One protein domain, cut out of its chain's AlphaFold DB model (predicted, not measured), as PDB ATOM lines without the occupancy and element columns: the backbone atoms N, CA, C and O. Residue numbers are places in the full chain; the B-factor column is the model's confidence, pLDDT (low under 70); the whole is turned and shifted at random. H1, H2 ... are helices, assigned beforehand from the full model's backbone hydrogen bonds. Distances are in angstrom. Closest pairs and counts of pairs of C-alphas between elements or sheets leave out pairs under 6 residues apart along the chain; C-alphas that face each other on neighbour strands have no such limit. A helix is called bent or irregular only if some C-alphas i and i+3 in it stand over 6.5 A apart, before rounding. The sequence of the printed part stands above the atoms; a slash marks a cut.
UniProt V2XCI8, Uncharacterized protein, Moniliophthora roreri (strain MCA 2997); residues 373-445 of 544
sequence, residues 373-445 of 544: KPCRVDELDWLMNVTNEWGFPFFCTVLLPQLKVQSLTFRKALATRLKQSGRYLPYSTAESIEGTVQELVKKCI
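This is residues 373 to 445 of the 544 residues of an uncharacterized protein of Moniliophthora roreri (strain MCA 2997) (UniProt V2XCI8). The longest helix, H4, folds back along H3 as a helical hairpin, and H1 meets H3 near their first residues, at a steep angle, packing on it with residues 377 to 380 alone. H2 runs back close to both H1 and H3 and near H4, and the four make a small, loosely packed group in which each helix runs the opposite way to the one before it. The printed part has 73 residues with four named helices, in the order H1, H2, H3, H4, and no named strand; the class is all helix. The whole is compact, with a radius of gyration of the C-alphas of 11.3 A, and rounded, spanning 30 by 25 by 22 A.

H4 is residues 430 to 445, 21.8 A from first to last C-alpha, and ends at C-alpha 445 at (285.823, 180.174, 189.080). H3 is residues 408 to 421, 19.7 A long, beginning at C-alpha 408 at (282.017, 187.728, 190.662). H1 is residues 377 to 390, 20.5 A long, and begins at C-alpha 377 at (287.596, 196.501, 193.853). It is irregular: C-alphas 378 and 381 are 7.2 A apart. H2 is residues 392 to 404, 16.0 A long, and is only just irregular: C-alphas 397 and 400 are 6.52 A apart.

H4 and H3 touch as a hairpin, at a shallow tilt of 26 degrees, opposite ways; their closest C-alphas, those of Ala 415 and Val 441, are 5.9 A apart. H3 also touches H1, at a steep tilt of 51 degrees, the same way. H1 touches H3 with residues 377 to 380 alone, and the closest C-alphas of the two, those of Val 377 and Phe 410, are 5.6 A apart. H2 is close to H1 but not clearly touching, with the C-alphas of Thr 387 and Phe 395 closest at 5.8 A; the two run opposite ways at a shallow tilt of 27 degrees. H2 is likewise close to H3 but not clearly touching, with the C-alphas of Leu 403 and Arg 411 closest at 7.2 A, at a shallow tilt of 26 degrees, opposite ways. H2 and H4 are near each other, with 7 pairs of C-alphas within 10 A. H1 and H4 are apart. In H3 and H4 every O i to N i+4 pair is within hydrogen-bond range; in H1 it is 8 of 10 and in H2 6 of 9.

The C-alphas farthest apart in the domain, those of Lys 373 and Thr 429, are 31.0 A apart. The printed part has no cut. The links from H1 to H2 and from H2 to H3 are tight, and the link of 8 residues from H3 to H4 is short. The mean pLDDT of the printed part is 78.1; residues 422 to 445, of which 430 to 445 belong to H4, are under 70.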
ATOM      1  N   LYS A 373     277.976 196.264 202.616       93.81
ATOM      2  CA  LYS A 373     277.398 196.673 201.327       93.81
ATOM      3  C   LYS A 373     278.166 195.996 200.181       93.81
ATOM      4  O   LYS A 373     279.272 195.511 200.426       93.81
ATOM      5  N   PRO A 374     277.645 196.016 198.936       94.00
ATOM      6  CA  PRO A 374     278.392 195.566 197.768       94.00
ATOM      7  C   PRO A 374     279.808 196.156 197.727       94.00
ATOM      8  O   PRO A 374     279.967 197.372 197.622       94.00
ATOM      9  N   CYS A 375     280.821 195.299 197.856       93.50
ATOM     10  CA  CYS A 375     282.215 195.719 197.911       93.50
ATOM     11  C   CYS A 375     282.721 196.104 196.519       93.50
ATOM     12  O   CYS A 375     282.426 195.435 195.519       93.50
ATOM     13  N   ARG A 376     283.529 197.160 196.470       94.62
ATOM     14  CA  ARG A 376     284.198 197.621 195.252       94.62
ATOM     15  C   ARG A 376     285.655 197.159 195.227       94.62
ATOM     16  O   ARG A 376     286.246 196.860 196.257       94.62
ATOM     17  N   VAL A 377     286.235 197.048 194.033       93.62
ATOM     18  CA  VAL A 377     287.596 196.501 193.853       93.62
ATOM     19  C   VAL A 377     288.662 197.401 194.493       93.62
ATOM     20  O   VAL A 377     289.644 196.892 195.021       93.62
ATOM     21  N   ASP A 378     288.444 198.713 194.511       95.19
ATOM     22  CA  ASP A 378     289.277 199.709 195.194       95.19
ATOM     23  C   ASP A 378     289.270 199.562 196.728       95.19
ATOM     24  O   ASP A 378     290.220 199.974 197.383       95.19
ATOM     25  N   GLU A 379     288.266 198.898 197.313       94.62
ATOM     26  CA  GLU A 379     288.200 198.637 198.762       94.62
ATOM     27  C   GLU A 379     289.005 197.399 199.201       94.62
ATOM     28  O   GLU A 379     289.057 197.084 200.394       94.62
ATOM     29  N   LEU A 380     289.620 196.658 198.270       93.44
ATOM     30  CA  LEU A 380     290.305 195.398 198.585       93.44
ATOM     31  C   LEU A 380     291.466 195.582 199.555       93.44
ATOM     32  O   LEU A 380     291.593 194.799 200.493       93.44
ATOM     33  N   ASP A 381     292.301 196.598 199.357       92.38
ATOM     34  CA  ASP A 381     293.460 196.816 200.227       92.38
ATOM     35  C   ASP A 381     293.028 197.174 201.654       92.38
ATOM     36  O   ASP A 381     293.593 196.661 202.623       92.38
ATOM     37  N   TRP A 382     291.962 197.968 201.799       94.69
ATOM     38  CA  TRP A 382     291.344 198.228 203.099       94.69
ATOM     39  C   TRP A 382     290.838 196.932 203.750       94.69
ATOM     40  O   TRP A 382     291.153 196.660 204.909       94.69
ATOM     41  N   LEU A 383     290.117 196.090 203.006       93.50
ATOM     42  CA  LEU A 383     289.573 194.834 203.525       93.50
ATOM     43  C   LEU A 383     290.677 193.842 203.938       93.50
ATOM     44  O   LEU A 383     290.557 193.146 204.952       93.50
ATOM     45  N   MET A 384     291.769 193.792 203.171       90.75
ATOM     46  CA  MET A 384     292.953 192.997 203.505       90.75
ATOM     47  C   MET A 384     293.603 193.498 204.796       90.75
ATOM     48  O   MET A 384     293.944 192.691 205.661       90.75
ATOM     49  N   ASN A 385     293.701 194.816 204.982       90.81
ATOM     50  CA  ASN A 385     294.205 195.396 206.226       90.81
ATOM     51  C   ASN A 385     293.315 195.044 207.424       90.81
ATOM     52  O   ASN A 385     293.832 194.605 208.449       90.81
ATOM     53  N   VAL A 386     291.989 195.138 207.284       90.50
ATOM     54  CA  VAL A 386     291.041 194.716 208.333       90.50
ATOM     55  C   VAL A 386     291.224 193.234 208.672       90.50
ATOM     56  O   VAL A 386     291.295 192.865 209.843       90.50
ATOM     57  N   THR A 387     291.364 192.382 207.655       88.00
ATOM     58  CA  THR A 387     291.609 190.942 207.830       88.00
ATOM     59  C   THR A 387     292.898 190.679 208.610       88.00
ATOM     60  O   THR A 387     292.920 189.839 209.510       88.00
ATOM     61  N   ASN A 388     293.958 191.436 208.326       86.75
ATOM     62  CA  ASN A 388     295.233 191.331 209.035       86.75
ATOM     63  C   ASN A 388     295.135 191.812 210.490       86.75
ATOM     64  O   ASN A 388     295.737 191.217 211.385       86.75
ATOM     65  N   GLU A 389     294.380 192.883 210.738       88.00
ATOM     66  CA  GLU A 389     294.193 193.447 212.075       88.00
ATOM     67  C   GLU A 389     293.375 192.522 212.991       88.00
ATOM     68  O   GLU A 389     293.730 192.348 214.161       88.00
ATOM     69  N   TRP A 390     292.305 191.922 212.461       88.69
ATOM     70  CA  TRP A 390     291.355 191.101 213.224       88.69
ATOM     71  C   TRP A 390     291.715 189.609 213.226       88.69
ATOM     72  O   TRP A 390     291.342 188.878 214.145       88.69
ATOM     73  N   GLY A 391     292.514 189.171 212.252       87.06
ATOM     74  CA  GLY A 391     293.062 187.824 212.150       87.06
ATOM     75  C   GLY A 391     292.213 186.850 211.332       87.06
ATOM     76  O   GLY A 391     291.052 187.096 210.995       87.06
ATOM     77  N   PHE A 392     292.814 185.693 211.038       82.81
ATOM     78  CA  PHE A 392     292.209 184.650 210.204       82.81
ATOM     79  C   PHE A 392     290.861 184.122 210.716       82.81
ATOM     80  O   PHE A 392     289.937 184.023 209.908       82.81
ATOM     81  N   PRO A 393     290.683 183.826 212.022       85.31
ATOM     82  CA  PRO A 393     289.411 183.286 212.498       85.31
ATOM     83  C   PRO A 393     288.243 184.240 212.235       85.31
ATOM     84  O   PRO A 393     287.182 183.812 211.784       85.31
ATOM     85  N   PHE A 394     288.454 185.545 212.439       87.12
ATOM     86  CA  PHE A 394     287.459 186.572 212.136       87.12
ATOM     87  C   PHE A 394     287.154 186.641 210.637       87.12
ATOM     88  O   PHE A 394     285.990 186.718 210.240       87.12
ATOM     89  N   PHE A 395     288.184 186.552 209.791       88.06
ATOM     90  CA  PHE A 395     287.988 186.491 208.347       88.06
ATOM     91  C   PHE A 395     287.096 185.316 207.947       88.06
ATOM     92  O   PHE A 395     286.112 185.522 207.245       88.06
ATOM     93  N   CYS A 396     287.381 184.106 208.428       85.31
ATOM     94  CA  CYS A 396     286.612 182.913 208.079       85.31
ATOM     95  C   CYS A 396     285.167 182.946 208.587       85.31
ATOM     96  O   CYS A 396     284.262 182.517 207.872       85.31
ATOM     97  N   THR A 397     284.956 183.425 209.813       87.62
ATOM     98  CA  THR A 397     283.657 183.335 210.498       87.62
ATOM     99  C   THR A 397     282.732 184.512 210.201       87.62
ATOM    100  O   THR A 397     281.525 184.310 210.097       87.62
ATOM    101  N   VAL A 398     283.274 185.722 210.022       89.38
ATOM    102  CA  VAL A 398     282.479 186.952 209.876       89.38
ATOM    103  C   VAL A 398     282.556 187.512 208.461       89.38
ATOM    104  O   VAL A 398     281.524 187.682 207.816       89.38
ATOM    105  N   LEU A 399     283.762 187.781 207.950       90.25
ATOM    106  CA  LEU A 399     283.916 188.448 206.649       90.25
ATOM    107  C   LEU A 399     283.568 187.523 205.489       90.25
ATOM    108  O   LEU A 399     282.792 187.877 204.608       90.25
ATOM    109  N   LEU A 400     284.134 186.322 205.473       88.50
ATOM    110  CA  LEU A 400     284.068 185.423 204.334       88.50
ATOM    111  C   LEU A 400     282.635 185.054 203.909       88.50
ATOM    112  O   LEU A 400     282.379 185.059 202.700       88.50
ATOM    113  N   PRO A 401     281.676 184.793 204.822       90.94
ATOM    114  CA  PRO A 401     280.270 184.633 204.453       90.94
ATOM    115  C   PRO A 401     279.712 185.836 203.678       90.94
ATOM    116  O   PRO A 401     279.063 185.653 202.649       90.94
ATOM    117  N   GLN A 402     280.040 187.058 204.107       91.94
ATOM    118  CA  GLN A 402     279.607 188.301 203.457       91.94
ATOM    119  C   GLN A 402     280.303 188.531 202.109       91.94
ATOM    120  O   GLN A 402     279.722 189.121 201.198       91.94
ATOM    121  N   LEU A 403     281.538 188.048 201.944       89.94
ATOM    122  CA  LEU A 403     282.293 188.168 200.690       89.94
ATOM    123  C   LEU A 403     281.832 187.160 199.624       89.94
ATOM    124  O   LEU A 403     281.936 187.434 198.427       89.94
ATOM    125  N   LYS A 404     281.279 186.007 200.028       87.62
ATOM    126  CA  LYS A 404     280.758 184.980 199.104       87.62
ATOM    127  C   LYS A 404     279.561 185.462 198.281       87.62
ATOM    128  O   LYS A 404     279.413 185.033 197.139       87.62
ATOM    129  N   VAL A 405     278.750 186.364 198.835       88.75
ATOM    130  CA  VAL A 405     277.572 186.940 198.162       88.75
ATOM    131  C   VAL A 405     277.906 188.147 197.272       88.75
ATOM    132  O   VAL A 405     277.025 188.698 196.620       88.75
ATOM    133  N   GLN A 406     279.178 188.554 197.209       92.88
ATOM    134  CA  GLN A 406     279.621 189.697 196.409       92.88
ATOM    135  C   GLN A 406     279.704 189.365 194.914       92.88
ATOM    136  O   GLN A 406     279.707 188.201 194.487       92.88
ATOM    137  N   SER A 407     279.829 190.418 194.100       92.00
ATOM    138  CA  SER A 407     279.976 190.290 192.648       92.00
ATOM    139  C   SER A 407     281.132 189.356 192.271       92.00
ATOM    140  O   SER A 407     282.165 189.292 192.941       92.00
ATOM    141  N   LEU A 408     280.974 188.625 191.163       86.94
ATOM    142  CA  LEU A 408     282.017 187.728 190.662       86.94
ATOM    143  C   LEU A 408     283.330 188.480 190.391       86.94
ATOM    144  O   LEU A 408     284.406 187.960 190.683       86.94
ATOM    145  N   THR A 409     283.239 189.707 189.872       92.31
ATOM    146  CA  THR A 409     284.387 190.586 189.615       92.31
ATOM    147  C   THR A 409     285.171 190.859 190.893       92.31
ATOM    148  O   THR A 409     286.383 190.643 190.926       92.31
ATOM    149  N   PHE A 410     284.479 191.251 191.966       92.56
ATOM    150  CA  PHE A 410     285.109 191.484 193.261       92.56
ATOM    151  C   PHE A 410     285.718 190.198 193.831       92.56
ATOM    152  O   PHE A 410     286.875 190.197 194.240       92.56
ATOM    153  N   ARG A 411     284.988 189.072 193.787       90.25
ATOM    154  CA  ARG A 411     285.479 187.778 194.293       90.25
ATOM    155  C   ARG A 411     286.742 187.299 193.575       90.25
ATOM    156  O   ARG A 411     287.665 186.820 194.229       90.25
ATOM    157  N   LYS A 412     286.823 187.465 192.250       88.62
ATOM    158  CA  LYS A 412     288.036 187.155 191.472       88.62
ATOM    159  C   LYS A 412     289.205 188.056 191.861       88.62
ATOM    160  O   LYS A 412     290.317 187.565 192.028       88.62
ATOM    161  N   ALA A 413     288.961 189.355 192.026       92.00
ATOM    162  CA  ALA A 413     289.994 190.297 192.438       92.00
ATOM    163  C   ALA A 413     290.503 189.997 193.861       92.00
ATOM    164  O   ALA A 413     291.712 189.938 194.072       92.00
ATOM    165  N   LEU A 414     289.601 189.689 194.801       90.56
ATOM    166  CA  LEU A 414     289.939 189.241 196.153       90.56
ATOM    167  C   LEU A 414     290.789 187.967 196.137       90.56
ATOM    168  O   LEU A 414     291.821 187.911 196.795       90.56
ATOM    169  N   ALA A 415     290.384 186.958 195.366       86.00
ATOM    170  CA  ALA A 415     291.116 185.700 195.239       86.00
ATOM    171  C   ALA A 415     292.537 185.911 194.687       86.00
ATOM    172  O   ALA A 415     293.508 185.384 195.234       86.00
ATOM    173  N   THR A 416     292.673 186.737 193.646       88.44
ATOM    174  CA  THR A 416     293.977 187.138 193.101       88.44
ATOM    175  C   THR A 416     294.812 187.861 194.152       88.44
ATOM    176  O   THR A 416     295.987 187.537 194.325       88.44
ATOM    177  N   ARG A 417     294.211 188.796 194.899       88.25
ATOM    178  CA  ARG A 417     294.903 189.559 195.942       88.25
ATOM    179  C   ARG A 417     295.365 188.663 197.090       88.25
ATOM    180  O   ARG A 417     296.503 188.803 197.525       88.25
ATOM    181  N   LEU A 418     294.540 187.713 197.531       84.75
ATOM    182  CA  LEU A 418     294.887 186.706 198.544       84.75
ATOM    183  C   LEU A 418     296.054 185.821 198.085       84.75
ATOM    184  O   LEU A 418     297.008 185.615 198.832       84.75
ATOM    185  N   LYS A 419     296.030 185.368 196.824       83.31
ATOM    186  CA  LYS A 419     297.120 184.578 196.236       83.31
ATOM    187  C   LYS A 419     298.431 185.369 196.164       83.31
ATOM    188  O   LYS A 419     299.483 184.842 196.502       83.31
ATOM    189  N   GLN A 420     298.365 186.634 195.746       84.06
ATOM    190  CA  GLN A 420     299.530 187.522 195.664       84.06
ATOM    191  C   GLN A 420     300.096 187.878 197.037       84.06
ATOM    192  O   GLN A 420     301.303 188.050 197.180       84.06
ATOM    193  N   SER A 421     299.230 188.030 198.038       76.50
ATOM    194  CA  SER A 421     299.660 188.449 199.367       76.50
ATOM    195  C   SER A 421     300.392 187.338 200.115       76.50
ATOM    196  O   SER A 421     301.204 187.691 200.959       76.50
ATOM    197  N   GLY A 422     300.188 186.052 199.777       62.03
ATOM    198  CA  GLY A 422     301.108 184.909 199.982       62.03
ATOM    199  C   GLY A 422     301.706 184.656 201.382       62.03
ATOM    200  O   GLY A 422     302.477 183.718 201.548       62.03
ATOM    201  N   ARG A 423     301.422 185.503 202.378       53.41
ATOM    202  CA  ARG A 423     302.185 185.645 203.633       53.41
ATOM    203  C   ARG A 423     301.379 186.219 204.811       53.41
ATOM    204  O   ARG A 423     301.950 186.426 205.873       53.41
ATOM    205  N   TYR A 424     300.085 186.510 204.662       51.88
ATOM    206  CA  TYR A 424     299.395 187.434 205.582       51.88
ATOM    207  C   TYR A 424     298.465 186.826 206.639       51.88
ATOM    208  O   TYR A 424     297.819 187.567 207.371       51.88
ATOM    209  N   LEU A 425     298.419 185.505 206.805       53.69
ATOM    210  CA  LEU A 425     297.604 184.884 207.855       53.69
ATOM    211  C   LEU A 425     298.517 184.111 208.812       53.69
ATOM    212  O   LEU A 425     298.796 182.939 208.573       53.69
ATOM    213  N   PRO A 426     299.031 184.750 209.880       43.97
ATOM    214  CA  PRO A 426     300.226 184.260 210.564       43.97
ATOM    215  C   PRO A 426     300.028 183.029 211.468       43.97
ATOM    216  O   PRO A 426     300.972 182.669 212.157       43.97
ATOM    217  N   TYR A 427     298.845 182.397 211.531       44.38
ATOM    218  CA  TYR A 427     298.546 181.397 212.579       44.38
ATOM    219  C   TYR A 427     297.538 180.294 212.210       44.38
ATOM    220  O   TYR A 427     296.825 179.792 213.071       44.38
ATOM    221  N   SER A 428     297.474 179.862 210.956       40.50
ATOM    222  CA  SER A 428     296.794 178.606 210.616       40.50
ATOM    223  C   SER A 428     297.746 177.787 209.764       40.50
ATOM    224  O   SER A 428     298.405 178.353 208.893       40.50
ATOM    225  N   THR A 429     297.850 176.483 210.035       44.59
ATOM    226  CA  THR A 429     298.593 175.516 209.214       44.59
ATOM    227  C   THR A 429     298.396 175.870 207.745       44.59
ATOM    228  O   THR A 429     297.252 175.966 207.290       44.59
ATOM    229  N   ALA A 430     299.490 176.161 207.036       48.25
ATOM    230  CA  ALA A 430     299.458 176.714 205.680       48.25
ATOM    231  C   ALA A 430     298.537 175.906 204.741       48.25
ATOM    232  O   ALA A 430     297.832 176.491 203.923       48.25
ATOM    233  N   GLU A 431     298.427 174.594 204.971       48.75
ATOM    234  CA  GLU A 431     297.536 173.665 204.266       48.75
ATOM    235  C   GLU A 431     296.032 173.983 204.401       48.75
ATOM    236  O   GLU A 431     295.284 173.829 203.439       48.75
ATOM    237  N   SER A 432     295.559 174.478 205.551       50.00
ATOM    238  CA  SER A 432     294.132 174.793 205.766       50.00
ATOM    239  C   SER A 432     293.727 176.118 205.107       50.00
ATOM    240  O   SER A 432     292.633 176.250 204.550       50.00
ATOM    241  N   ILE A 433     294.639 177.096 205.110       52.66
ATOM    242  CA  ILE A 433     294.434 178.394 204.453       52.66
ATOM    243  C   ILE A 433     294.475 178.213 202.944       52.66
ATOM    244  O   ILE A 433     293.599 178.711 202.241       52.66
ATOM    245  N   GLU A 434     295.467 177.470 202.458       54.84
ATOM    246  CA  GLU A 434     295.596 177.156 201.047       54.84
ATOM    247  C   GLU A 434     294.395 176.342 200.562       54.84
ATOM    248  O   GLU A 434     293.795 176.733 199.570       54.84
ATOM    249  N   GLY A 435     293.928 175.339 201.315       60.66
ATOM    250  CA  GLY A 435     292.701 174.601 201.002       60.66
ATOM    251  C   GLY A 435     291.450 175.486 200.943       60.66
ATOM    252  O   GLY A 435     290.694 175.414 199.979       60.66
ATOM    253  N   THR A 436     291.256 176.391 201.907       58.56
ATOM    254  CA  THR A 436     290.074 177.277 201.946       58.56
ATOM    255  C   THR A 436     290.120 178.347 200.852       58.56
ATOM    256  O   THR A 436     289.104 178.645 200.221       58.56
ATOM    257  N   VAL A 437     291.299 178.927 200.598       60.28
ATOM    258  CA  VAL A 437     291.518 179.899 199.516       60.28
ATOM    259  C   VAL A 437     291.390 179.210 198.163       60.28
ATOM    260  O   VAL A 437     290.717 179.751 197.292       60.28
ATOM    261  N   GLN A 438     291.950 178.012 197.985       63.16
ATOM    262  CA  GLN A 438     291.789 177.209 196.773       63.16
ATOM    263  C   GLN A 438     290.333 176.786 196.573       63.16
ATOM    264  O   GLN A 438     289.851 176.860 195.452       63.16
ATOM    265  N   GLU A 439     289.594 176.428 197.624       64.06
ATOM    266  CA  GLU A 439     288.171 176.089 197.533       64.06
ATOM    267  C   GLU A 439     287.316 177.319 197.190       64.06
ATOM    268  O   GLU A 439     286.372 177.219 196.407       64.06
ATOM    269  N   LEU A 440     287.662 178.503 197.702       61.41
ATOM    270  CA  LEU A 440     287.040 179.767 197.296       61.41
ATOM    271  C   LEU A 440     287.371 180.150 195.865       61.41
ATOM    272  O   LEU A 440     286.469 180.524 195.123       61.41
ATOM    273  N   VAL A 441     288.641 180.054 195.475       60.31
ATOM    274  CA  VAL A 441     289.109 180.267 194.103       60.31
ATOM    275  C   VAL A 441     288.360 179.316 193.172       60.31
ATOM    276  O   VAL A 441     287.767 179.767 192.196       60.31
ATOM    277  N   LYS A 442     288.281 178.033 193.529       66.44
ATOM    278  CA  LYS A 442     287.568 176.986 192.800       66.44
ATOM    279  C   LYS A 442     286.072 177.294 192.700       66.44
ATOM    280  O   LYS A 442     285.576 177.453 191.594       66.44
ATOM    281  N   LYS A 443     285.369 177.542 193.811       62.69
ATOM    282  CA  LYS A 443     283.929 177.891 193.827       62.69
ATOM    283  C   LYS A 443     283.605 179.227 193.150       62.69
ATOM    284  O   LYS A 443     282.495 179.417 192.656       62.69
ATOM    285  N   CYS A 444     284.540 180.177 193.126       54.00
ATOM    286  CA  CYS A 444     284.360 181.446 192.423       54.00
ATOM    287  C   CYS A 444     284.613 181.307 190.919       54.00
ATOM    288  O   CYS A 444     283.938 181.973 190.139       54.00
ATOM    289  N   ILE A 445     285.539 180.445 190.496       55.59
ATOM    290  CA  ILE A 445     285.823 180.174 189.080       55.59
ATOM    291  C   ILE A 445     284.784 179.215 188.473       55.59
ATOM    292  O   ILE A 445     284.394 179.404 187.325       55.59
TER     293      ILE A 445